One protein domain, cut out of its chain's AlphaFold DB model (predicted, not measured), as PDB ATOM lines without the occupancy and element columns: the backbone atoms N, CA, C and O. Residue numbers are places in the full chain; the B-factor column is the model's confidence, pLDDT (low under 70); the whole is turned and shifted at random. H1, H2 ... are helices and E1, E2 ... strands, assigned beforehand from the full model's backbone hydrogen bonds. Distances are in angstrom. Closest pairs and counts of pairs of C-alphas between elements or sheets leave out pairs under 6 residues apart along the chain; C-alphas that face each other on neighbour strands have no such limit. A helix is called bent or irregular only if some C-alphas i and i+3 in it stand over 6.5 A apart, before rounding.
ATOM      1  N   ASN A 307     126.842 195.159 211.293       85.56
ATOM      2  CA  ASN A 307     127.888 195.721 210.434       85.56
ATOM      3  C   ASN A 307     128.808 194.700 209.734       85.56
ATOM      4  O   ASN A 307     129.782 195.110 209.094       85.56
ATOM      5  N   SER A 308     128.529 193.394 209.822       88.38
ATOM      6  CA  SER A 308     129.342 192.371 209.146       88.38
ATOM      7  C   SER A 308     129.229 192.475 207.621       88.38
ATOM      8  O   SER A 308     128.226 192.952 207.090       88.38
ATOM      9  N   VAL A 309     130.238 191.984 206.890       88.44
ATOM     10  CA  VAL A 309     130.233 191.977 205.413       88.44
ATOM     11  C   VAL A 309     128.943 191.365 204.866       88.44
ATOM     12  O   VAL A 309     128.321 191.938 203.975       88.44
ATOM     13  N   PHE A 310     128.514 190.234 205.436       87.81
ATOM     14  CA  PHE A 310     127.272 189.576 205.047       87.81
ATOM     15  C   PHE A 310     126.069 190.500 205.246       87.81
ATOM     16  O   PHE A 310     125.346 190.754 204.287       87.81
ATOM     17  N   MET A 311     125.905 191.065 206.447       86.62
ATOM     18  CA  MET A 311     124.766 191.928 206.774       86.62
ATOM     19  C   MET A 311     124.703 193.184 205.897       86.62
ATOM     20  O   MET A 311     123.616 193.624 205.520       86.62
ATOM     21  N   ARG A 312     125.854 193.740 205.512       85.00
ATOM     22  CA  ARG A 312     125.922 194.859 204.564       85.00
ATOM     23  C   ARG A 312     125.501 194.442 203.160       85.00
ATOM     24  O   ARG A 312     124.667 195.108 202.554       85.00
ATOM     25  N   MET A 313     126.035 193.327 202.653       82.81
ATOM     26  CA  MET A 313     125.718 192.809 201.314       82.81
ATOM     27  C   MET A 313     124.240 192.439 201.157       82.81
ATOM     28  O   MET A 313     123.689 192.556 200.064       82.81
ATOM     29  N   THR A 314     123.587 192.009 202.235       81.38
ATOM     30  CA  THR A 314     122.161 191.656 202.246       81.38
ATOM     31  C   THR A 314     121.252 192.807 202.680       81.38
ATOM     32  O   THR A 314     120.033 192.620 202.745       81.38
ATOM     33  N   ALA A 315     121.815 193.985 202.979       81.94
ATOM     34  CA  ALA A 315     121.116 195.120 203.581       81.94
ATOM     35  C   ALA A 315     120.280 194.715 204.816       81.94
ATOM     36  O   ALA A 315     119.160 195.186 205.013       81.94
ATOM     37  N   SER A 316     120.831 193.828 205.648       84.12
ATOM     38  CA  SER A 316     120.141 193.236 206.796       84.12
ATOM     39  C   SER A 316     119.804 194.236 207.900       84.12
ATOM     40  O   SER A 316     118.810 194.047 208.578       84.12
ATOM     41  N   HIS A 317     120.551 195.335 208.029       81.50
ATOM     42  CA  HIS A 317     120.229 196.438 208.951       81.50
ATOM     43  C   HIS A 317     118.844 197.081 208.746       81.50
ATOM     44  O   HIS A 317     118.395 197.851 209.579       81.50
ATOM     45  N   LEU A 318     118.171 196.819 207.618       83.19
ATOM     46  CA  LEU A 318     116.805 197.289 207.359       83.19
ATOM     47  C   LEU A 318     115.750 196.227 207.688       83.19
ATOM     48  O   LEU A 318     114.572 196.432 207.407       83.19
ATOM     49  N   LYS A 319     116.161 195.049 208.165       88.75
ATOM     50  CA  LYS A 319     115.269 193.911 208.376       88.75
ATOM     51  C   LYS A 319     114.644 193.973 209.769       88.75
ATOM     52  O   LYS A 319     115.264 194.496 210.686       88.75
ATOM     53  N   PRO A 320     113.424 193.437 209.928       92.25
ATOM     54  CA  PRO A 320     112.651 193.530 211.162       92.25
ATOM     55  C   PRO A 320     113.134 192.532 212.234       92.25
ATOM     56  O   PRO A 320     112.337 191.715 212.690       92.25
ATOM     57  N   PHE A 321     114.419 192.530 212.604       92.31
ATOM     58  CA  PHE A 321     114.950 191.562 213.574       92.31
ATOM     59  C   PHE A 321     114.371 191.794 214.970       92.31
ATOM     60  O   PHE A 321     113.683 190.925 215.498       92.31
ATOM     61  N   GLU A 322     114.547 192.996 215.513       94.69
ATOM     62  CA  GLU A 322     114.147 193.333 216.877       94.69
ATOM     63  C   GLU A 322     112.622 193.252 217.064       94.69
ATOM     64  O   GLU A 322     112.131 192.671 218.032       94.69
ATOM     65  N   VAL A 323     111.829 193.731 216.097       96.50
ATOM     66  CA  VAL A 323     110.365 193.569 216.172       96.50
ATOM     67  C   VAL A 323     109.933 192.101 216.078       96.50
ATOM     68  O   VAL A 323     108.891 191.747 216.624       96.50
ATOM     69  N   SER A 324     110.703 191.234 215.409       96.00
ATOM     70  CA  SER A 324     110.393 189.799 215.366       96.00
ATOM     71  C   SER A 324     110.658 189.136 216.716       96.00
ATOM     72  O   SER A 324     109.844 188.327 217.156       96.00
ATOM     73  N   GLU A 325     111.733 189.524 217.408       96.62
ATOM     74  CA  GLU A 325     111.980 189.117 218.798       96.62
ATOM     75  C   GLU A 325     110.842 189.588 219.710       96.62
ATOM     76  O   GLU A 325     110.237 188.773 220.401       96.62
ATOM     77  N   PHE A 326     110.431 190.857 219.605       98.12
ATOM     78  CA  PHE A 326     109.278 191.383 220.346       98.12
ATOM     79  C   PHE A 326     107.984 190.591 220.082       98.12
ATOM     80  O   PHE A 326     107.236 190.297 221.018       98.12
ATOM     81  N   ILE A 327     107.709 190.233 218.822       97.38
ATOM     82  CA  ILE A 327     106.552 189.408 218.441       97.38
ATOM     83  C   ILE A 327     106.615 188.031 219.111       97.38
ATOM     84  O   ILE A 327     105.604 187.582 219.653       97.38
ATOM     85  N   ASN A 328     107.781 187.383 219.096       96.88
ATOM     86  CA  ASN A 328     107.971 186.057 219.684       96.88
ATOM     87  C   ASN A 328     107.854 186.086 221.211       96.88
ATOM     88  O   ASN A 328     107.071 185.323 221.779       96.88
ATOM     89  N   ASP A 329     108.578 186.992 221.867       97.38
ATOM     90  CA  ASP A 329     108.684 187.045 223.327       97.38
ATOM     91  C   ASP A 329     107.363 187.440 223.992       97.38
ATOM     92  O   ASP A 329     107.054 186.990 225.096       97.38
ATOM     93  N   ASN A 330     106.539 188.234 223.301       97.50
ATOM     94  CA  ASN A 330     105.196 188.595 223.758       97.50
ATOM     95  C   ASN A 330     104.096 187.699 223.167       97.50
ATOM     96  O   ASN A 330     102.914 187.981 223.375       97.50
ATOM     97  N   GLN A 331     104.465 186.628 222.451       95.69
ATOM     98  CA  GLN A 331     103.557 185.622 221.884       95.69
ATOM     99  C   GLN A 331     102.428 186.225 221.026       95.69
ATOM    100  O   GLN A 331     101.273 185.794 221.069       95.69
ATOM    101  N   ILE A 332     102.761 187.246 220.235       96.38
ATOM    102  CA  ILE A 332     101.802 187.954 219.385       96.38
ATOM    103  C   ILE A 332     101.348 187.021 218.252       96.38
ATOM    104  O   ILE A 332     102.158 186.483 217.500       96.38
ATOM    105  N   SER A 333     100.034 186.840 218.109       95.62
ATOM    106  CA  SER A 333      99.430 185.923 217.134       95.62
ATOM    107  C   SER A 333      98.179 186.518 216.476       95.62
ATOM    108  O   SER A 333      97.634 187.524 216.924       95.62
ATOM    109  N   GLY A 334      97.711 185.928 215.374       95.00
ATOM    110  CA  GLY A 334      96.552 186.424 214.621       95.00
ATOM    111  C   GLY A 334      96.940 186.897 213.226       95.00
ATOM    112  O   GLY A 334      97.587 186.149 212.499       95.00
ATOM    113  N   ARG A 335      96.530 188.105 212.818       94.94
ATOM    114  CA  ARG A 335      96.807 188.649 211.476       94.94
ATOM    115  C   ARG A 335      97.437 190.036 211.536       94.94
ATOM    116  O   ARG A 335      97.012 190.880 212.326       94.94
ATOM    117  N   VAL A 336      98.417 190.263 210.661       95.38
ATOM    118  CA  VAL A 336      99.155 191.526 210.545       95.38
ATOM    119  C   VAL A 336      99.091 192.102 209.141       95.38
ATOM    120  O   VAL A 336      99.420 191.430 208.166       95.38
ATOM    121  N   PHE A 337      98.755 193.388 209.038       96.00
ATOM    122  CA  PHE A 337      98.955 194.171 207.826       96.00
ATOM    123  C   PHE A 337     100.398 194.682 207.786       96.00
ATOM    124  O   PHE A 337     100.734 195.697 208.399       96.00
ATOM    125  N   ASN A 338     101.268 193.960 207.086       93.62
ATOM    126  CA  ASN A 338     102.688 194.282 206.973       93.62
ATOM    127  C   ASN A 338     103.025 195.007 205.658       93.62
ATOM    128  O   ASN A 338     102.265 194.968 204.681       93.62
ATOM    129  N   TYR A 339     104.196 195.646 205.602       91.12
ATOM    130  CA  TYR A 339     104.725 196.155 204.340       91.12
ATOM    131  C   TYR A 339     105.112 195.007 203.404       91.12
ATOM    132  O   TYR A 339     105.784 194.057 203.813       91.12
ATOM    133  N   TRP A 340     104.703 195.110 202.136       81.06
ATOM    134  CA  TRP A 340     104.791 194.001 201.188       81.06
ATOM    135  C   TRP A 340     106.220 193.449 201.048       81.06
ATOM    136  O   TRP A 340     106.388 192.243 201.114       81.06
ATOM    137  N   THR A 341     107.275 194.272 200.971       80.38
ATOM    138  CA  THR A 341     108.658 193.767 200.788       80.38
ATOM    139  C   THR A 341     109.262 193.059 202.001       80.38
ATOM    140  O   THR A 341     110.360 192.512 201.890       80.38
ATOM    141  N   GLU A 342     108.612 193.114 203.162       85.44
ATOM    142  CA  GLU A 342     109.152 192.581 204.418       85.44
ATOM    143  C   GLU A 342     108.436 191.318 204.891       85.44
ATOM    144  O   GLU A 342     108.908 190.696 205.839       85.44
ATOM    145  N   GLY A 343     107.367 190.891 204.206       87.06
ATOM    146  CA  GLY A 343     106.579 189.717 204.585       87.06
ATOM    147  C   GLY A 343     107.444 188.490 204.863       87.06
ATOM    148  O   GLY A 343     107.449 187.980 205.977       87.06
ATOM    149  N   GLY A 344     108.273 188.071 203.908       85.25
ATOM    150  CA  GLY A 344     109.135 186.901 204.083       85.25
ATOM    151  C   GLY A 344     110.114 187.013 205.259       85.25
ATOM    152  O   GLY A 344     110.412 186.005 205.893       85.25
ATOM    153  N   ALA A 345     110.588 188.221 205.589       88.00
ATOM    154  CA  ALA A 345     111.474 188.430 206.735       88.00
ATOM    155  C   ALA A 345     110.713 188.315 208.064       88.00
ATOM    156  O   ALA A 345     111.192 187.646 208.974       88.00
ATOM    157  N   VAL A 346     109.509 188.892 208.148       90.31
ATOM    158  CA  VAL A 346     108.637 188.784 209.331       90.31
ATOM    159  C   VAL A 346     108.140 187.349 209.525       90.31
ATOM    160  O   VAL A 346     108.018 186.896 210.655       90.31
ATOM    161  N   ALA A 347     107.865 186.601 208.451       89.75
ATOM    162  CA  ALA A 347     107.541 185.177 208.560       89.75
ATOM    163  C   ALA A 347     108.726 184.368 209.099       89.75
ATOM    164  O   ALA A 347     108.546 183.547 209.990       89.75
ATOM    165  N   PHE A 348     109.928 184.601 208.563       89.00
ATOM    166  CA  PHE A 348     111.127 183.865 208.966       89.00
ATOM    167  C   PHE A 348     111.571 184.188 210.400       89.00
ATOM    168  O   PHE A 348     112.093 183.316 211.083       89.00
ATOM    169  N   GLY A 349     111.366 185.428 210.851       91.25
ATOM    170  CA  GLY A 349     111.696 185.853 212.212       91.25
ATOM    171  C   GLY A 349     110.756 185.304 213.289       91.25
ATOM    172  O   GLY A 349     111.073 185.408 214.469       91.25
ATOM    173  N   GLN A 350     109.616 184.720 212.916       93.38
ATOM    174  CA  GLN A 350     108.669 184.149 213.869       93.38
ATOM    175  C   GLN A 350     109.016 182.709 214.233       93.38
ATOM    176  O   GLN A 350     109.388 181.908 213.377       93.38
ATOM    177  N   THR A 351     108.790 182.350 215.495       93.69
ATOM    178  CA  THR A 351     108.830 180.948 215.922       93.69
ATOM    179  C   THR A 351     107.581 180.234 215.393       93.69
ATOM    180  O   THR A 351     106.470 180.602 215.784       93.69
ATOM    181  N   PRO A 352     107.711 179.243 214.491       91.88
ATOM    182  CA  PRO A 352     106.556 178.556 213.934       91.88
ATOM    183  C   PRO A 352     105.867 177.703 215.000       91.88
ATOM    184  O   PRO A 352     106.510 177.147 215.892       91.88
ATOM    185  N   ASP A 353     104.550 177.551 214.875       88.44
ATOM    186  CA  ASP A 353     103.787 176.625 215.703       88.44
ATOM    187  C   ASP A 353     104.337 175.193 215.513       88.44
ATOM    188  O   ASP A 353     104.415 174.709 214.379       88.44
ATOM    189  N   PRO A 354     104.712 174.483 216.592       90.06
ATOM    190  CA  PRO A 354     105.416 173.205 216.489       90.06
ATOM    191  C   PRO A 354     104.551 172.072 215.923       90.06
ATOM    192  O   PRO A 354     105.089 171.052 215.496       90.06
ATOM    193  N   LYS A 355     103.219 172.216 215.924       91.44
ATOM    194  CA  LYS A 355     102.285 171.206 215.408       91.44
ATOM    195  C   LYS A 355     101.965 171.431 213.934       91.44
ATOM    196  O   LYS A 355     101.818 170.471 213.187       91.44
ATOM    197  N   THR A 356     101.811 172.688 213.526       88.50
ATOM    198  CA  THR A 356     101.335 173.060 212.185       88.50
ATOM    199  C   THR A 356     102.437 173.585 211.269       88.50
ATOM    200  O   THR A 356     102.237 173.640 210.057       88.50
ATOM    201  N   GLY A 357     103.575 174.005 211.825       87.50
ATOM    202  CA  GLY A 357     104.651 174.693 211.109       87.50
ATOM    203  C   GLY A 357     104.280 176.099 210.619       87.50
ATOM    204  O   GLY A 357     105.063 176.712 209.899       87.50
ATOM    205  N   GLN A 358     103.089 176.611 210.961       87.56
ATOM    206  CA  GLN A 358     102.618 177.927 210.523       87.56
ATOM    207  C   GLN A 358     103.147 179.039 211.428       87.56
ATOM    208  O   GLN A 358     103.357 178.841 212.622       87.56
ATOM    209  N   THR A 359     103.299 180.241 210.873       91.06
ATOM    210  CA  THR A 359     103.635 181.433 211.658       91.06
ATOM    211  C   THR A 359     102.428 181.859 212.514       91.06
ATOM    212  O   THR A 359     101.325 181.991 211.964       91.06
ATOM    213  N   PRO A 360     102.590 182.092 213.833       93.19
ATOM    214  CA  PRO A 360     101.493 182.504 214.714       93.19
ATOM    215  C   PRO A 360     100.825 183.819 214.293       93.19
ATOM    216  O   PRO A 360      99.599 183.943 214.360       93.19
ATOM    217  N   LEU A 361     101.613 184.789 213.820       94.00
ATOM    218  CA  LEU A 361     101.140 186.037 213.237       94.00
ATOM    219  C   LEU A 361     101.156 185.922 211.706       94.00
ATOM    220  O   LEU A 361     102.195 185.965 211.040       94.00
ATOM    221  N   LYS A 362      99.965 185.741 211.136       92.19
ATOM    222  CA  LYS A 362      99.738 185.521 209.706       92.19
ATOM    223  C   LYS A 362      99.821 186.835 208.942       92.19
ATOM    224  O   LYS A 362      99.132 187.806 209.257       92.19
ATOM    225  N   LEU A 363     100.662 186.847 207.919       90.06
ATOM    226  CA  LEU A 363     100.948 188.028 207.113       90.06
ATOM    227  C   LEU A 363      99.813 188.332 206.135       90.06
ATOM    228  O   LEU A 363      99.221 187.420 205.560       90.06
ATOM    229  N   PHE A 364      99.558 189.617 205.897       88.75
ATOM    230  CA  PHE A 364      98.605 190.058 204.879       88.75
ATOM    231  C   PHE A 364      99.196 189.969 203.466       88.75
ATOM    232  O   PHE A 364      98.466 189.688 202.516       88.75
ATOM    233  N   MET A 365     100.503 190.223 203.303       82.44
ATOM    234  CA  MET A 365     101.165 190.193 201.991       82.44
ATOM    235  C   MET A 365     102.676 189.926 202.075       82.44
ATOM    236  O   MET A 365     103.322 190.326 203.039       82.44
ATOM    237  N   ASP A 366     103.260 189.334 201.030       78.69
ATOM    238  CA  ASP A 366     104.714 189.242 200.831       78.69
ATOM    239  C   ASP A 366     105.125 189.767 199.442       78.69
ATOM    240  O   ASP A 366     104.334 189.812 198.497       78.69
ATOM    241  N   GLY A 367     106.371 190.226 199.343       63.72
ATOM    242  CA  GLY A 367     106.921 190.972 198.221       63.72
ATOM    243  C   GLY A 367     107.819 190.156 197.320       63.72
ATOM    244  O   GLY A 367     108.180 190.612 196.233       63.72
ATOM    245  N   ARG A 368     108.109 188.908 197.692       63.44
ATOM    246  CA  ARG A 368     108.483 187.920 196.687       63.44
ATOM    247  C   ARG A 368     107.230 187.585 195.909       63.44
ATOM    248  O   ARG A 368     106.276 187.067 196.469       63.44
ATOM    249  N   ALA A 369     107.232 187.858 194.610       51.38
ATOM    250  CA  ALA A 369     106.068 187.570 193.786       51.38
ATOM    251  C   ALA A 369     105.674 186.079 193.835       51.38
ATOM    252  O   ALA A 369     104.512 185.785 193.589       51.38
ATOM    253  N   GLN A 370     106.589 185.150 194.174       50.41
ATOM    254  CA  GLN A 370     106.264 183.730 194.410       50.41
ATOM    255  C   GLN A 370     105.329 183.515 195.618       50.41
ATOM    256  O   GLN A 370     104.656 182.492 195.686       50.41
ATOM    257  N   ALA A 371     105.319 184.455 196.568       53.16
ATOM    258  CA  ALA A 371     104.548 184.448 197.812       53.16
ATOM    259  C   ALA A 371     103.478 185.557 197.861       53.16
ATOM    260  O   ALA A 371     102.727 185.658 198.828       53.16
ATOM    261  N   ALA A 372     103.367 186.379 196.814       56.12
ATOM    262  CA  ALA A 372     102.216 187.242 196.613       56.12
ATOM    263  C   ALA A 372     100.999 186.351 196.312       56.12
ATOM    264  O   ALA A 372     100.768 185.982 195.165       56.12
ATOM    265  N   TYR A 373     100.266 185.978 197.364       54.94
ATOM    266  CA  TYR A 373      99.234 184.934 197.366       54.94
ATOM    267  C   TYR A 373      98.177 185.067 196.254       54.94
ATOM    268  O   TYR A 373      97.655 184.056 195.794       54.94
ATOM    269  N   ASP A 374      97.869 186.296 195.822       72.25
ATOM    270  CA  ASP A 374      96.957 186.603 194.716       72.25
ATOM    271  C   ASP A 374      97.152 188.071 194.270       72.25
ATOM    272  O   ASP A 374      97.336 188.978 195.086       72.25
ATOM    273  N   HIS A 375      97.067 188.346 192.967       75.81
ATOM    274  CA  HIS A 375      97.051 189.710 192.432       75.81
ATOM    275  C   HIS A 375      95.839 190.534 192.921       75.81
ATOM    276  O   HIS A 375      95.937 191.757 193.053       75.81
ATOM    277  N   SER A 376      94.702 189.893 193.206       81.12
ATOM    278  CA  SER A 376      93.541 190.532 193.835       81.12
ATOM    279  C   SER A 376      93.890 191.047 195.238       81.12
ATOM    280  O   SER A 376      93.626 192.213 195.544       81.12
ATOM    281  N   ILE A 377      94.599 190.237 196.030       82.19
ATOM    282  CA  ILE A 377      95.097 190.589 197.363       82.19
ATOM    283  C   ILE A 377      96.174 191.671 197.274       82.19
ATOM    284  O   ILE A 377      96.152 192.613 198.061       82.19
ATOM    285  N   PHE A 378      97.053 191.632 196.267       81.62
ATOM    286  CA  PHE A 378      98.001 192.726 196.032       81.62
ATOM    287  C   PHE A 378      97.289 194.059 195.777       81.62
ATOM    288  O   PHE A 378      97.637 195.074 196.379       81.62
ATOM    289  N   ARG A 379      96.259 194.074 194.920       83.81
ATOM    290  CA  ARG A 379      95.465 195.286 194.660       83.81
ATOM    291  C   ARG A 379      94.716 195.759 195.899       83.81
ATOM    292  O   ARG A 379      94.639 196.966 196.135       83.81
ATOM    293  N   LEU A 380      94.175 194.830 196.680       88.44
ATOM    294  CA  LEU A 380      93.537 195.131 197.954       88.44
ATOM    295  C   LEU A 380      94.536 195.785 198.916       88.44
ATOM    296  O   LEU A 380      94.270 196.879 199.406       88.44
ATOM    297  N   TRP A 381      95.711 195.178 199.104       91.19
ATOM    298  CA  TRP A 381      96.795 195.727 199.919       91.19
ATOM    299  C   TRP A 381      97.181 197.133 199.449       91.19
ATOM    300  O   TRP A 381      97.228 198.058 200.256       91.19
ATOM    301  N   GLN A 382      97.372 197.335 198.140       88.81
ATOM    302  CA  GLN A 382      97.685 198.650 197.569       88.81
ATOM    303  C   GLN A 382      96.588 199.677 197.858       88.81
ATOM    304  O   GLN A 382      96.890 200.828 198.167       88.81
ATOM    305  N   THR A 383      95.322 199.268 197.770       92.56
ATOM    306  CA  THR A 383      94.166 200.135 198.026       92.56
ATOM    307  C   THR A 383      94.102 200.538 199.497       92.56
ATOM    308  O   THR A 383      93.939 201.724 199.787       92.56
ATOM    309  N   ILE A 384      94.297 199.588 200.418       95.00
ATOM    310  CA  ILE A 384      94.347 199.847 201.865       95.00
ATOM    311  C   ILE A 384      95.525 200.766 202.200       95.00
ATOM    312  O   ILE A 384      95.335 201.833 202.784       95.00
ATOM    313  N   HIS A 385      96.731 200.420 201.743       93.81
ATOM    314  CA  HIS A 385      97.950 201.195 201.984       93.81
ATOM    315  C   HIS A 385      97.871 202.627 201.419       93.81
ATOM    316  O   HIS A 385      98.399 203.574 202.007       93.81
ATOM    317  N   ALA A 386      97.195 202.817 200.281       91.00
ATOM    318  CA  ALA A 386      96.993 204.132 199.679       91.00
ATOM    319  C   ALA A 386      95.968 205.010 200.421       91.00
ATOM    320  O   ALA A 386      95.919 206.208 200.142       91.00
ATOM    321  N   GLY A 387      95.180 204.450 201.348       91.44
ATOM    322  CA  GLY A 387      94.101 205.147 202.057       91.44
ATOM    323  C   GLY A 387      92.747 205.114 201.344       91.44
ATOM    324  O   GLY A 387      91.916 206.001 201.541       91.44
ATOM    325  N   GLY A 388      92.529 204.124 200.478       92.62
ATOM    326  CA  GLY A 388      91.235 203.873 199.856       92.62
ATOM    327  C   GLY A 388      90.788 204.917 198.825       92.62
ATOM    328  O   GLY A 388      91.576 205.752 198.363       92.62
ATOM    329  N   PRO A 389      89.507 204.868 198.413       90.94
ATOM    330  CA  PRO A 389      88.954 205.740 197.377       90.94
ATOM    331  C   PRO A 389      89.107 207.236 197.673       90.94
ATOM    332  O   PRO A 389      89.350 208.016 196.751       90.94
ATOM    333  N   ILE A 390      89.017 207.631 198.947       89.50
ATOM    334  CA  ILE A 390      89.087 209.030 199.394       89.50
ATOM    335  C   ILE A 390      90.481 209.604 199.117       89.50
ATOM    336  O   ILE A 390      90.623 210.589 198.386       89.50
ATOM    337  N   ALA A 391      91.528 208.941 199.619       88.94
ATOM    338  CA  ALA A 391      92.906 209.371 199.409       88.94
ATOM    339  C   ALA A 391      93.318 209.295 197.929       88.94
ATOM    340  O   ALA A 391      93.999 210.189 197.418       88.94
ATOM    341  N   MET A 392      92.867 208.261 197.208       86.94
ATOM    342  CA  MET A 392      93.130 208.129 195.774       86.94
ATOM    343  C   MET A 392      92.477 209.249 194.954       86.94
ATOM    344  O   MET A 392      93.110 209.772 194.034       86.94
ATOM    345  N   LYS A 393      91.242 209.650 195.282       86.50
ATOM    346  CA  LYS A 393      90.549 210.766 194.620       86.50
ATOM    347  C   LYS A 393      91.270 212.090 194.869       86.50
ATOM    348  O   LYS A 393      91.506 212.825 193.912       86.50
ATOM    349  N   ALA A 394      91.688 212.354 196.109       83.69
ATOM    350  CA  ALA A 394      92.462 213.550 196.448       83.69
ATOM    351  C   ALA A 394      93.774 213.624 195.648       83.69
ATOM    352  O   ALA A 394      94.068 214.645 195.028       83.69
ATOM    353  N   LYS A 395      94.510 212.506 195.564       79.69
ATOM    354  CA  LYS A 395      95.771 212.428 194.813       79.69
ATOM    355  C   LYS A 395      95.581 212.637 193.306       79.69
ATOM    356  O   LYS A 395      96.408 213.293 192.685       79.69
ATOM    357  N   ARG A 396      94.494 212.119 192.716       78.69
ATOM    358  CA  ARG A 396      94.158 212.338 191.291       78.69
ATOM    359  C   ARG A 396      93.777 213.785 190.984       78.69
ATOM    360  O   ARG A 396      94.031 214.245 189.880       78.69
ATOM    361  N   GLY A 397      93.186 214.491 191.944       74.81
ATOM    362  CA  GLY A 397      92.845 215.907 191.811       74.81
ATOM    363  C   GLY A 397      93.999 216.873 192.098       74.81
ATOM    364  O   GLY A 397      93.740 218.064 192.217       74.81
ATOM    365  N   ASN A 398      95.239 216.388 192.282       66.44
ATOM    366  CA  ASN A 398      96.377 217.163 192.807       66.44
ATOM    367  C   ASN A 398      96.089 217.876 194.149       66.44
ATOM    368  O   ASN A 398      96.781 218.821 194.525       66.44
ATOM    369  N   GLY A 399      95.081 217.416 194.892       70.44
ATOM    370  CA  GLY A 399      94.690 217.973 196.181       70.44
ATOM    371  C   GLY A 399      95.487 217.361 197.332       70.44
ATOM    372  O   GLY A 399      95.833 216.177 197.321       70.44
ATOM    373  N   ARG A 400      95.759 218.160 198.370       81.19
ATOM    374  CA  ARG A 400      96.211 217.637 199.668       81.19
ATOM    375  C   ARG A 400      95.004 217.083 200.426       81.19
ATOM    376  O   ARG A 400      93.951 217.706 200.427       81.19
ATOM    377  N   ILE A 401      95.176 215.937 201.081       86.06
ATOM    378  CA  ILE A 401      94.151 215.356 201.962       86.06
ATOM    379  C   ILE A 401      93.980 216.289 203.170       86.06
ATOM    380  O   ILE A 401      94.968 216.559 203.862       86.06
ATOM    381  N   SER A 402      92.762 216.792 203.403       88.94
ATOM    382  CA  SER A 402      92.453 217.630 204.571       88.94
ATOM    383  C   SER A 402      92.493 216.813 205.877       88.94
ATOM    384  O   SER A 402      92.438 215.581 205.829       88.94
ATOM    385  N   PRO A 403      92.594 217.451 207.057       89.88
ATOM    386  CA  PRO A 403      92.511 216.749 208.340       89.88
ATOM    387  C   PRO A 403      91.225 215.921 208.507       89.88
ATOM    388  O   PRO A 403      91.279 214.782 208.964       89.88
ATOM    389  N   GLU A 404      90.082 216.449 208.076       90.25
ATOM    390  CA  GLU A 404      88.776 215.780 208.143       90.25
ATOM    391  C   GLU A 404      88.746 214.563 207.217       90.25
ATOM    392  O   GLU A 404      88.396 213.463 207.641       90.25
ATOM    393  N   GLN A 405      89.227 214.728 205.979       91.50
ATOM    394  CA  GLN A 405      89.372 213.621 205.034       91.50
ATOM    395  C   GLN A 405      90.337 212.551 205.554       91.50
ATOM    396  O   GLN A 405      90.132 211.368 205.306       91.50
ATOM    397  N   MET A 406      91.391 212.934 206.282       94.12
ATOM    398  CA  MET A 406      92.322 211.974 206.878       94.12
ATOM    399  C   MET A 406      91.644 211.116 207.951       94.12
ATOM    400  O   MET A 406      91.923 209.921 208.037       94.12
ATOM    401  N   LYS A 407      90.719 211.695 208.724       94.00
ATOM    402  CA  LYS A 407      89.904 210.950 209.689       94.00
ATOM    403  C   LYS A 407      88.973 209.956 208.989       94.00
ATOM    404  O   LYS A 407      88.901 208.804 209.404       94.00
ATOM    405  N   GLU A 408      88.316 210.365 207.903       95.25
ATOM    406  CA  GLU A 408      87.489 209.458 207.088       95.25
ATOM    407  C   GLU A 408      88.314 208.318 206.476       95.25
ATOM    408  O   GLU A 408      87.894 207.163 206.497       95.25
ATOM    409  N   VAL A 409      89.518 208.627 205.983       96.31
ATOM    410  CA  VAL A 409      90.479 207.625 205.504       96.31
ATOM    411  C   VAL A 409      90.844 206.649 206.626       96.31
ATOM    412  O   VAL A 409      90.869 205.445 206.386       96.31
ATOM    413  N   GLY A 410      91.089 207.140 207.843       96.75
ATOM    414  CA  GLY A 410      91.396 206.314 209.014       96.75
ATOM    415  C   GLY A 410      90.266 205.358 209.385       96.75
ATOM    416  O   GLY A 410      90.527 204.174 209.592       96.75
ATOM    417  N   ASN A 411      89.021 205.841 209.391       96.62
ATOM    418  CA  ASN A 411      87.840 205.009 209.631       96.62
ATOM    419  C   ASN A 411      87.678 203.942 208.542       96.62
ATOM    420  O   ASN A 411      87.517 202.767 208.847       96.62
ATOM    421  N   TRP A 412      87.808 204.328 207.268       97.38
ATOM    422  CA  TRP A 412      87.700 203.377 206.163       97.38
ATOM    423  C   TRP A 412      88.780 202.288 206.234       97.38
ATOM    424  O   TRP A 412      88.476 201.113 206.047       97.38
ATOM    425  N   ILE A 413      90.036 202.651 206.534       97.88
ATOM    426  CA  ILE A 413      91.118 201.673 206.727       97.88
ATOM    427  C   ILE A 413      90.787 200.744 207.898       97.88
ATOM    428  O   ILE A 413      90.940 199.535 207.755       97.88
ATOM    429  N   ASN A 414      90.342 201.292 209.032       97.56
ATOM    430  CA  ASN A 414      89.965 200.513 210.210       97.56
ATOM    431  C   ASN A 414      88.914 199.448 209.868       97.56
ATOM    432  O   ASN A 414      89.117 198.273 210.160       97.56
ATOM    433  N   ASP A 415      87.852 199.841 209.162       97.06
ATOM    434  CA  ASP A 415      86.793 198.925 208.737       97.06
ATOM    435  C   ASP A 415      87.328 197.840 207.795       97.06
ATOM    436  O   ASP A 415      86.979 196.668 207.924       97.06
ATOM    437  N   GLN A 416      88.223 198.202 206.864       96.88
ATOM    438  CA  GLN A 416      88.866 197.210 206.003       96.88
ATOM    439  C   GLN A 416      89.712 196.219 206.804       96.88
ATOM    440  O   GLN A 416      89.601 195.026 206.558       96.88
ATOM    441  N   LEU A 417      90.538 196.673 207.747       97.00
ATOM    442  CA  LEU A 417      91.379 195.779 208.548       97.00
ATOM    443  C   LEU A 417      90.541 194.855 209.443       97.00
ATOM    444  O   LEU A 417      90.839 193.661 209.524       97.00
ATOM    445  N   ASN A 418      89.453 195.369 210.020       96.06
ATOM    446  CA  ASN A 418      88.506 194.583 210.809       96.06
ATOM    447  C   ASN A 418      87.827 193.484 209.976       96.06
ATOM    448  O   ASN A 418      87.711 192.359 210.450       96.06
ATOM    449  N   ASN A 419      87.473 193.751 208.712       95.88
ATOM    450  CA  ASN A 419      86.903 192.733 207.812       95.88
ATOM    451  C   ASN A 419      87.843 191.544 207.537       95.88
ATOM    452  O   ASN A 419      87.393 190.505 207.058       95.88
ATOM    453  N   TYR A 420      89.144 191.697 207.798       93.56
ATOM    454  CA  TYR A 420      90.149 190.645 207.644       93.56
ATOM    455  C   TYR A 420      90.745 190.209 208.986       93.56
ATOM    456  O   TYR A 420      91.865 189.694 208.990       93.56
ATOM    457  N   ASP A 421      90.059 190.452 210.108       95.75
ATOM    458  CA  ASP A 421      90.502 190.117 211.471       95.75
ATOM    459  C   ASP A 421      91.934 190.596 211.776       95.75
ATOM    460  O   ASP A 421      92.715 189.938 212.470       95.75
ATOM    461  N   THR A 422      92.325 191.720 211.174       96.62
ATOM    462  CA  THR A 422      93.683 192.245 211.260       96.62
ATOM    463  C   THR A 422      93.759 193.274 212.370       96.62
ATOM    464  O   THR A 422      93.218 194.369 212.255       96.62
ATOM    465  N   TRP A 423      94.466 192.921 213.438       97.81
ATOM    466  CA  TRP A 423      94.598 193.759 214.628       97.81
ATOM    467  C   TRP A 423      96.011 194.317 214.817       97.81
ATOM    468  O   TRP A 423      96.214 195.150 215.695       97.81
ATOM    469  N   VAL A 424      96.968 193.906 213.978       98.25
ATOM    470  CA  VAL A 424      98.351 194.405 213.967       98.25
ATOM    471  C   VAL A 424      98.648 195.084 212.631       98.25
ATOM    472  O   VAL A 424      98.290 194.572 211.570       98.25
ATOM    473  N   VAL A 425      99.351 196.215 212.658       98.12
ATOM    474  CA  VAL A 425      99.915 196.875 211.472       98.12
ATOM    475  C   VAL A 425     101.407 197.060 211.696       98.12
ATOM    476  O   VAL A 425     101.800 197.654 212.694       98.12
ATOM    477  N   LEU A 426     102.237 196.575 210.773       97.00
ATOM    478  CA  LEU A 426     103.697 196.637 210.870       97.00
ATOM    479  C   LEU A 426     104.284 197.330 209.641       97.00
ATOM    480  O   LEU A 426     104.121 196.856 208.514       97.00
ATOM    481  N   MET A 427     104.965 198.454 209.858       96.25
ATOM    482  CA  MET A 427     105.536 199.261 208.783       96.25
ATOM    483  C   MET A 427     106.987 199.643 209.075       96.25
ATOM    484  O   MET A 427     107.278 200.102 210.184       96.25
ATOM    485  N   PRO A 428     107.876 199.586 208.068       94.12
ATOM    486  CA  PRO A 428     109.231 200.070 208.230       94.12
ATOM    487  C   PRO A 428     109.254 201.597 208.293       94.12
ATOM    488  O   PRO A 428     108.366 202.296 207.788       94.12
ATOM    489  N   LYS A 429     110.331 202.142 208.854       88.81
ATOM    490  CA  LYS A 429     110.535 203.572 209.098       88.81
ATOM    491  C   LYS A 429     110.237 204.474 207.889       88.81
ATOM    492  O   LYS A 429     109.550 205.483 208.075       88.81
ATOM    493  N   PRO A 430     110.654 204.155 206.642       88.31
ATOM    494  CA  PRO A 430     110.308 204.969 205.474       88.31
ATOM    495  C   PRO A 430     108.795 205.107 205.227       88.31
ATOM    496  O   PRO A 430     108.363 206.083 204.616       88.31
ATOM    497  N   GLN A 431     107.984 204.165 205.721       92.19
ATOM    498  CA  GLN A 431     106.526 204.148 205.577       92.19
ATOM    499  C   GLN A 431     105.780 204.756 206.774       92.19
ATOM    500  O   GLN A 431     104.556 204.884 206.714       92.19
ATOM    501  N   MET A 432     106.466 205.223 207.826       89.50
ATOM    502  CA  MET A 432     105.817 205.859 208.990       89.50
ATOM    503  C   MET A 432     105.009 207.117 208.631       89.50
ATOM    504  O   MET A 432     104.070 207.476 209.337       89.50
ATOM    505  N   ASN A 433     105.360 207.786 207.528       89.31
ATOM    506  CA  ASN A 433     104.649 208.959 207.010       89.31
ATOM    507  C   ASN A 433     103.704 208.631 205.838       89.31
ATOM    508  O   ASN A 433     103.181 209.551 205.201       89.31
ATOM    509  N   SER A 434     103.487 207.346 205.537       92.69
ATOM    510  CA  SER A 434     102.508 206.906 204.538       92.69
ATOM    511  C   SER A 434     101.092 207.363 204.911       92.69
ATOM    512  O   SER A 434     100.802 207.659 206.076       92.69
ATOM    513  N   THR A 435     100.192 207.421 203.924       93.94
ATOM    514  CA  THR A 435      98.773 207.728 204.169       93.94
ATOM    515  C   THR A 435      98.179 206.777 205.207       93.94
ATOM    516  O   THR A 435      97.535 207.245 206.139       93.94
ATOM    517  N   LEU A 436      98.472 205.476 205.092       96.06
ATOM    518  CA  LEU A 436      98.056 204.437 206.034       96.06
ATOM    519  C   LEU A 436      98.446 204.765 207.481       96.06
ATOM    520  O   LEU A 436      97.578 204.897 208.340       96.06
ATOM    521  N   MET A 437      99.744 204.949 207.746       96.50
ATOM    522  CA  MET A 437     100.240 205.178 209.108       96.50
ATOM    523  C   MET A 437      99.739 206.501 209.687       96.50
ATOM    524  O   MET A 437      99.370 206.570 210.858       96.50
ATOM    525  N   ARG A 438      99.677 207.562 208.874       95.00
ATOM    526  CA  ARG A 438      99.155 208.863 209.318       95.00
ATOM    527  C   ARG A 438      97.676 208.803 209.684       95.00
ATOM    528  O   ARG A 438      97.292 209.455 210.649       95.00
ATOM    529  N   ALA A 439      96.879 208.062 208.916       96.19
ATOM    530  CA  ALA A 439      95.454 207.901 209.157       96.19
ATOM    531  C   ALA A 439      95.201 207.074 210.424       96.19
ATOM    532  O   ALA A 439      94.514 207.545 211.323       96.19
ATOM    533  N   LEU A 440      95.846 205.908 210.552       96.81
ATOM    534  CA  LEU A 440      95.686 205.035 211.719       96.81
ATOM    535  C   LEU A 440      96.116 205.702 213.026       96.81
ATOM    536  O   LEU A 440      95.405 205.603 214.014       96.81
ATOM    537  N   LYS A 441      97.216 206.467 213.038       94.06
ATOM    538  CA  LYS A 441      97.645 207.209 214.242       94.06
ATOM    539  C   LYS A 441      96.674 208.321 214.667       94.06
ATOM    540  O   LYS A 441      96.808 208.851 215.766       94.06
ATOM    541  N   GLN A 442      95.742 208.716 213.797       92.38
ATOM    542  CA  GLN A 442      94.651 209.639 214.132       92.38
ATOM    543  C   GLN A 442      93.375 208.900 214.555       92.38
ATOM    544  O   GLN A 442      92.494 209.517 215.157       92.38
ATOM    545  N   THR A 443      93.275 207.597 214.281       95.12
ATOM    546  CA  THR A 443      92.163 206.750 214.712       95.12
ATOM    547  C   THR A 443      92.360 206.344 216.185       95.12
ATOM    548  O   THR A 443      93.409 205.801 216.531       95.12
ATOM    549  N   PRO A 444      91.393 206.595 217.094       93.69
ATOM    550  CA  PRO A 444      91.610 206.444 218.539       93.69
ATOM    551  C   PRO A 444      91.997 205.043 219.031       93.69
ATOM    552  O   PRO A 444      92.687 204.946 220.048       93.69
ATOM    553  N   ASN A 445      91.548 203.992 218.343       96.19
ATOM    554  CA  ASN A 445      91.738 202.587 218.705       96.19
ATOM    555  C   ASN A 445      93.072 201.992 218.221       96.19
ATOM    556  O   ASN A 445      93.463 200.932 218.695       96.19
ATOM    557  N   TRP A 446      93.811 202.651 217.329       97.88
ATOM    558  CA  TRP A 446      95.128 202.172 216.907       97.88
ATOM    559  C   TRP A 446      96.221 202.825 217.751       97.88
ATOM    560  O   TRP A 446      96.357 204.049 217.781       97.88
ATOM    561  N   LYS A 447      96.999 202.002 218.457       97.69
ATOM    562  CA  LYS A 447      98.070 202.442 219.360       97.69
ATOM    563  C   LYS A 447      99.399 201.844 218.957       97.69
ATOM    564  O   LYS A 447      99.461 200.701 218.521       97.69
ATOM    565  N   THR A 448     100.467 202.606 219.131       97.69
ATOM    566  CA  THR A 448     101.829 202.090 219.018       97.69
ATOM    567  C   THR A 448     102.044 201.029 220.088       97.69
ATOM    568  O   THR A 448     101.870 201.325 221.260       97.69
ATOM    569  N   ALA A 449     102.433 199.816 219.700       97.88
ATOM    570  CA  ALA A 449     102.832 198.764 220.641       97.88
ATOM    571  C   ALA A 449     104.313 198.400 220.534       97.88
ATOM    572  O   ALA A 449     104.836 197.762 221.437       97.88
ATOM    573  N   TYR A 450     104.994 198.819 219.464       98.44
ATOM    574  CA  TYR A 450     106.442 198.691 219.350       98.44
ATOM    575  C   TYR A 450     107.022 199.732 218.382       98.44
ATOM    576  O   TYR A 450     106.425 200.029 217.342       98.44
ATOM    577  N   LEU A 451     108.179 200.296 218.724       95.88
ATOM    578  CA  LEU A 451     108.909 201.280 217.930       95.88
ATOM    579  C   LEU A 451     110.421 201.124 218.138       95.88
ATOM    580  O   LEU A 451     110.896 201.277 219.261       95.88
ATOM    581  N   ASP A 452     111.171 200.930 217.054       93.75
ATOM    582  CA  ASP A 452     112.640 200.921 217.071       93.75
ATOM    583  C   ASP A 452     113.248 201.844 215.988       93.75
ATOM    584  O   ASP A 452     112.641 202.833 215.554       93.75
ATOM    585  N   SER A 453     114.507 201.605 215.613       88.12
ATOM    586  CA  SER A 453     115.237 202.380 214.606       88.12
ATOM    587  C   SER A 453     114.771 202.112 213.163       88.12
ATOM    588  O   SER A 453     114.999 202.965 212.294       88.12
ATOM    589  N   THR A 454     114.093 200.990 212.905       90.25
ATOM    590  CA  THR A 454     113.741 200.470 211.575       90.25
ATOM    591  C   THR A 454     112.248 200.173 211.382       90.25
ATOM    592  O   THR A 454     111.785 200.267 210.248       90.25
ATOM    593  N   GLN A 455     111.482 199.899 212.438       95.19
ATOM    594  CA  GLN A 455     110.117 199.370 212.421       95.19
ATOM    595  C   GLN A 455     109.175 200.132 213.362       95.19
ATOM    596  O   GLN A 455     109.560 200.656 214.409       95.19
ATOM    597  N   HIS A 456     107.895 200.174 212.984       96.88
ATOM    598  CA  HIS A 456     106.804 200.712 213.793       96.88
ATOM    599  C   HIS A 456     105.595 199.774 213.715       96.88
ATOM    600  O   HIS A 456     105.037 199.552 212.638       96.88
ATOM    601  N   LEU A 457     105.190 199.242 214.870       98.00
ATOM    602  CA  LEU A 457     104.055 198.340 215.026       98.00
ATOM    603  C   LEU A 457     102.909 199.052 215.757       98.00
ATOM    604  O   LEU A 457     103.085 199.581 216.860       98.00
ATOM    605  N   LEU A 458     101.729 199.040 215.142       98.50
ATOM    606  CA  LEU A 458     100.471 199.481 215.736       98.50
ATOM    607  C   LEU A 458      99.582 198.276 216.048       98.50
ATOM    608  O   LEU A 458      99.582 197.299 215.298       98.50
ATOM    609  N   VAL A 459      98.774 198.385 217.099       98.56
ATOM    610  CA  VAL A 459      97.739 197.408 217.454       98.56
ATOM    611  C   VAL A 459      96.385 198.069 217.653       98.56
ATOM    612  O   VAL A 459      96.311 199.212 218.109       98.56
ATOM    613  N   ASN A 460      95.321 197.339 217.333       98.25
ATOM    614  CA  ASN A 460      93.950 197.754 217.597       98.25
ATOM    615  C   ASN A 460      93.534 197.378 219.033       98.25
ATOM    616  O   ASN A 460      93.328 196.202 219.338       98.25
ATOM    617  N   ILE A 461      93.363 198.375 219.903       97.69
ATOM    618  CA  ILE A 461      92.966 198.201 221.311       97.69
ATOM    619  C   ILE A 461      91.473 197.908 221.524       97.69
ATOM    620  O   ILE A 461      91.061 197.709 222.663       97.69
ATOM    621  N   GLU A 462      90.656 197.878 220.468       96.88
ATOM    622  CA  GLU A 462      89.294 197.319 220.539       96.88
ATOM    623  C   GLU A 462      89.308 195.784 220.554       96.88
ATOM    624  O   GLU A 462      88.319 195.161 220.934       96.88
ATOM    625  N   THR A 463      90.433 195.166 220.180       97.25
ATOM    626  CA  THR A 463      90.626 193.720 220.327       97.25
ATOM    627  C   THR A 463      91.179 193.386 221.716       97.25
ATOM    628  O   THR A 463      92.023 194.135 222.222       97.25
ATOM    629  N   PRO A 464      90.771 192.258 222.336       97.12
ATOM    630  CA  PRO A 464      91.322 191.827 223.622       97.12
ATOM    631  C   PRO A 464      92.852 191.721 223.611       97.12
ATOM    632  O   PRO A 464      93.508 192.197 224.533       97.12
ATOM    633  N   GLN A 465      93.423 191.181 222.531       97.00
ATOM    634  CA  GLN A 465      94.864 191.001 222.356       97.00
ATOM    635  C   GLN A 465      95.604 192.343 222.289       97.00
ATOM    636  O   GLN A 465      96.630 192.527 222.943       97.00
ATOM    637  N   GLY A 466      95.076 193.301 221.520       97.31
ATOM    638  CA  GLY A 466      95.664 194.634 221.415       97.31
ATOM    639  C   GLY A 466      95.588 195.410 222.726       97.31
ATOM    640  O   GLY A 466      96.561 196.064 223.103       97.31
ATOM    641  N   ARG A 467      94.465 195.307 223.449       97.88
ATOM    642  CA  ARG A 467      94.297 195.915 224.775       97.88
ATOM    643  C   ARG A 467      95.299 195.340 225.774       97.88
ATOM    644  O   ARG A 467      96.056 196.108 226.359       97.88
ATOM    645  N   GLU A 468      95.352 194.013 225.888       98.12
ATOM    646  CA  GLU A 468      96.254 193.297 226.795       98.12
ATOM    647  C   GLU A 468      97.721 193.655 226.536       98.12
ATOM    648  O   GLU A 468      98.475 193.896 227.478       98.12
ATOM    649  N   LEU A 469      98.140 193.735 225.268       98.25
ATOM    650  CA  LEU A 469      99.517 194.091 224.932       98.25
ATOM    651  C   LEU A 469      99.869 195.518 225.373       98.25
ATOM    652  O   LEU A 469     100.937 195.737 225.944       98.25
ATOM    653  N   ILE A 470      98.983 196.492 225.144       98.12
ATOM    654  CA  ILE A 470      99.204 197.875 225.595       98.12
ATOM    655  C   ILE A 470      99.263 197.957 227.120       98.12
ATOM    656  O   ILE A 470     100.124 198.658 227.659       98.12
ATOM    657  N   ASP A 471      98.398 197.223 227.812       97.62
ATOM    658  CA  ASP A 471      98.364 197.207 229.272       97.62
ATOM    659  C   ASP A 471      99.650 196.565 229.826       97.62
ATOM    660  O   ASP A 471     100.304 197.153 230.687       97.62
ATOM    661  N   LYS A 472     100.134 195.463 229.229       97.94
ATOM    662  CA  LYS A 472     101.452 194.874 229.547       97.94
ATOM    663  C   LYS A 472     102.599 195.870 229.378       97.94
ATOM    664  O   LYS A 472     103.518 195.871 230.195       97.94
ATOM    665  N   ILE A 473     102.578 196.716 228.348       97.94
ATOM    666  CA  ILE A 473     103.614 197.744 228.154       97.94
ATOM    667  C   ILE A 473     103.524 198.812 229.251       97.94
ATOM    668  O   ILE A 473     104.538 199.167 229.853       97.94
ATOM    669  N   LEU A 474     102.318 199.301 229.555       96.44
ATOM    670  CA  LEU A 474     102.098 200.302 230.606       96.44
ATOM    671  C   LEU A 474     102.457 199.787 232.005       96.44
ATOM    672  O   LEU A 474     102.944 200.567 232.822       96.44
ATOM    673  N   GLU A 475     102.281 198.493 232.255       95.88
ATOM    674  CA  GLU A 475     102.642 197.810 233.500       95.88
ATOM    675  C   GLU A 475     104.111 197.350 233.542       95.88
ATOM    676  O   GLU A 475     104.534 196.730 234.516       95.88
ATOM    677  N   ASN A 476     104.904 197.646 232.502       95.12
ATOM    678  CA  ASN A 476     106.291 197.192 232.334       95.12
ATOM    679  C   ASN A 476     106.462 195.653 232.358       95.12
ATOM    680  O   ASN A 476     107.522 195.156 232.737       95.12
ATOM    681  N   LYS A 477     105.432 194.903 231.950       97.50
ATOM    682  CA  LYS A 477     105.429 193.434 231.840       97.50
ATOM    683  C   LYS A 477     105.765 192.923 230.436       97.50
ATOM    684  O   LYS A 477     106.094 191.751 230.294       97.50
ATOM    685  N   ALA A 478     105.651 193.767 229.410       97.69
ATOM    686  CA  ALA A 478     106.049 193.404 228.050       97.69
ATOM    687  C   ALA A 478     107.575 193.247 227.941       97.69
ATOM    688  O   ALA A 478     108.333 194.034 228.519       97.69
ATOM    689  N   VAL A 479     108.015 192.244 227.184       98.06
ATOM    690  CA  VAL A 479     109.436 191.965 226.934       98.06
ATOM    691  C   VAL A 479     109.877 192.714 225.681       98.06
ATOM    692  O   VAL A 479     109.141 192.764 224.702       98.06
ATOM    693  N   PHE A 480     111.059 193.320 225.714       97.88
ATOM    694  CA  PHE A 480     111.621 194.063 224.590       97.88
ATOM    695  C   PHE A 480     113.037 193.565 224.292       97.88
ATOM    696  O   PHE A 480     113.749 193.227 225.239       97.88
ATOM    697  N   PRO A 481     113.451 193.580 223.014       95.62
ATOM    698  CA  PRO A 481     114.764 193.097 222.586       95.62
ATOM    699  C   PRO A 481     115.907 193.980 223.100       95.62
ATOM    700  O   PRO A 481     116.997 193.493 223.389       95.62
ATOM    701  N   ASP A 482     115.666 195.285 223.257       94.62
ATOM    702  CA  ASP A 482     116.663 196.223 223.762       94.62
ATOM    703  C   ASP A 482     116.047 197.387 224.561       94.62
ATOM    704  O   ASP A 482     114.833 197.623 224.574       94.62
ATOM    705  N   ALA A 483     116.909 198.138 225.255       95.19
ATOM    706  CA  ALA A 483     116.490 199.280 226.063       95.19
ATOM    707  C   ALA A 483     115.952 200.442 225.209       95.19
ATOM    708  O   ALA A 483     115.017 201.129 225.627       95.19
ATOM    709  N   TYR A 484     116.497 200.653 224.007       94.75
ATOM    710  CA  TYR A 484     116.070 201.724 223.106       94.75
ATOM    711  C   TYR A 484     114.601 201.558 222.686       94.75
ATOM    712  O   TYR A 484     113.786 202.458 222.900       94.75
ATOM    713  N   SER A 485     114.246 200.397 222.138       96.31
ATOM    714  CA  SER A 485     112.899 200.034 221.697       96.31
ATOM    715  C   SER A 485     111.915 200.007 222.863       96.31
ATOM    716  O   SER A 485     110.826 200.574 222.744       96.31
ATOM    717  N   LYS A 486     112.312 199.470 224.026       97.81
ATOM    718  CA  LYS A 486     111.518 199.531 225.264       97.81
ATOM    719  C   LYS A 486     111.154 200.964 225.626       97.81
ATOM    720  O   LYS A 486     109.978 201.286 225.803       97.81
ATOM    721  N   ASN A 487     112.155 201.832 225.730       97.75
ATOM    722  CA  ASN A 487     111.977 203.201 226.195       97.75
ATOM    723  C   ASN A 487     111.191 204.047 225.184       97.75
ATOM    724  O   ASN A 487     110.231 204.726 225.563       97.75
ATOM    725  N   MET A 488     111.529 203.949 223.893       97.25
ATOM    726  CA  MET A 488     110.827 204.647 222.809       97.25
ATOM    727  C   MET A 488     109.375 204.192 222.658       97.25
ATOM    728  O   MET A 488     108.487 205.013 222.406       97.25
ATOM    729  N   THR A 489     109.107 202.901 222.842       97.75
ATOM    730  CA  THR A 489     107.743 202.371 222.821       97.75
ATOM    731  C   THR A 489     106.966 202.855 224.036       97.75
ATOM    732  O   THR A 489     105.905 203.457 223.881       97.75
ATOM    733  N   THR A 490     107.511 202.669 225.239       97.81
ATOM    734  CA  THR A 490     106.833 203.002 226.499       97.81
ATOM    735  C   THR A 490     106.475 204.486 226.568       97.81
ATOM    736  O   THR A 490     105.324 204.820 226.858       97.81
ATOM    737  N   LEU A 491     107.401 205.391 226.215       96.50
ATOM    738  CA  LEU A 491     107.105 206.831 226.190       96.50
ATOM    739  C   LEU A 491     105.965 207.154 225.208       96.50
ATOM    740  O   LEU A 491     105.092 207.972 225.503       96.50
ATOM    741  N   THR A 492     105.944 206.492 224.046       96.00
ATOM    742  CA  THR A 492     104.921 206.708 223.015       96.00
ATOM    743  C   THR A 492     103.561 206.214 223.502       96.00
ATOM    744  O   THR A 492     102.570 206.932 223.370       96.00
ATOM    745  N   VAL A 493     103.515 205.042 224.140       96.75
ATOM    746  CA  VAL A 493     102.296 204.467 224.722       96.75
ATOM    747  C   VAL A 493     101.723 205.364 225.821       96.75
ATOM    748  O   VAL A 493     100.513 205.611 225.819       96.75
ATOM    749  N   ILE A 494     102.561 205.904 226.716       96.44
ATOM    750  CA  ILE A 494     102.135 206.840 227.772       96.44
ATOM    751  C   ILE A 494     101.457 208.073 227.157       96.44
ATOM    752  O   ILE A 494     100.366 208.464 227.587       96.44
ATOM    753  N   LEU A 495     102.066 208.666 226.122       94.00
ATOM    754  CA  LEU A 495     101.533 209.848 225.437       94.00
ATOM    755  C   LEU A 495     100.230 209.549 224.680       94.00
ATOM    756  O   LEU A 495      99.257 210.294 224.812       94.00
ATOM    757  N   GLU A 496     100.181 208.464 223.904       94.19
ATOM    758  CA  GLU A 496      99.022 208.102 223.074       94.19
ATOM    759  C   GLU A 496      97.800 207.655 223.894       94.19
ATOM    760  O   GLU A 496      96.662 207.821 223.437       94.19
ATOM    761  N   ASN A 497      98.021 207.109 225.095       92.81
ATOM    762  CA  ASN A 497      96.965 206.720 226.036       92.81
ATOM    763  C   ASN A 497      96.683 207.794 227.098       92.81
ATOM    764  O   ASN A 497      95.775 207.623 227.904       92.81
ATOM    765  N   LYS A 498      97.420 208.915 227.090       92.38
ATOM    766  CA  LYS A 498      97.296 210.004 228.076       92.38
ATOM    767  C   LYS A 498      97.389 209.498 229.525       92.38
ATOM    768  O   LYS A 498      96.668 209.995 230.391       92.38
ATOM    769  N   ASN A 499      98.270 208.529 229.788       91.75
ATOM    770  CA  ASN A 499      98.466 207.966 231.124       91.75
ATOM    771  C   ASN A 499      99.211 208.978 232.012       91.75
ATOM    772  O   ASN A 499     100.440 208.995 232.062       91.75
ATOM    773  N   ARG A 500      98.451 209.860 232.671       91.06
ATOM    774  CA  ARG A 500      98.983 210.994 233.444       91.06
ATOM    775  C   ARG A 500      99.840 210.567 234.631       91.06
ATOM    776  O   ARG A 500     100.774 211.285 234.967       91.06
ATOM    777  N   GLU A 501      99.553 209.413 235.227       92.62
ATOM    778  CA  GLU A 501     100.300 208.882 236.374       92.62
ATOM    779  C   GLU A 501     101.765 208.617 236.016       92.62
ATOM    780  O   GLU A 501     102.656 208.810 236.839       92.62
TER     781      GLU A 501
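This is residues 307 to 501 of the 608 residues of an uncharacterized protein of Planctomycetes bacterium (UniProt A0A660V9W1). A strongly twisted five-stranded sheet forms the core, with H2 and H8 over one face and H7 over the opposite face; H4 and H6 pack on H7, and H5 packs on H6 farther out. H9 runs along edge strand E4, H3 packs on edge strand E2, and H1 lies far from the sheet. The printed part has 195 residues with nine named helices and five named strands, ordered H1 H2 E1 H3 E2 H4 H5 H6 E3 H7 E4 E5 H8 H9; the mixed sheet runs E2 E1 E3 E5 E4. The class is mixed, helices and strands; the whole is compact, with a radius of gyration of the C-alphas of 16.8 A and spans of 49 by 46 by 36 A.

H1, residues 309 to 313, touches no helix. H2, residues 321 to 329, is on the sheet at a height of 8.5 A. E1 (334 to 338), H3 (340 to 348) and E2 (361 to 363) form a strand-helix-strand unit, parallel neighbour strands with a helix between, its crossover right-handed; N 362 and O 334 are 2.8 A apart. H3 is irregular, with C-alphas 341 and 344 7.6 A apart. H4 (375 to 386) only grazes the sheet. H5 (388 to 396) and H6 (403 to 418) form a helical hairpin, closest at the C-alphas of Ile 390 and Val 409, 6.4 A. E3 (424 to 428) is parallel to E1, with N 426 and O 337 2.9 A apart. E3, H7 (435 to 440) and E4 (446 to 451) form a split, right-handed unit, with E5 (455 to 460) between its strands. H7 touches H6, about perpendicular at 78 degrees, closest at the C-alphas of Gly 410 and Ala 439, 4.4 A. E5 is antiparallel to E3, N 458 to O 425 2.8 A, and forms a hairpin with E4, N 459 to O 447 2.8 A. H8 (464 to 474) is on the same face as H2. H9 (483 to 496) touches H8 with residues 490 to 494 alone. Every O i to N i+4 pair is within hydrogen-bond range in the helices except H3, with 3 of 5.

H1 begins at C-alpha 309 (130.233, 191.977, 205.413). H6 is 22.7 A long, H9 19.8 A and E5 17.1 A. H9 ends at C-alpha 496 (99.022, 208.102, 223.074).

The C-alphas farthest apart, of Lys 355 and Asn 398, are 51.6 A apart. The printed part has no cut. The links H3 to E2 and E2 to H4 are long. Mean pLDDT of the printed part is 90.9; residues 367 to 373 and 398 are under 70.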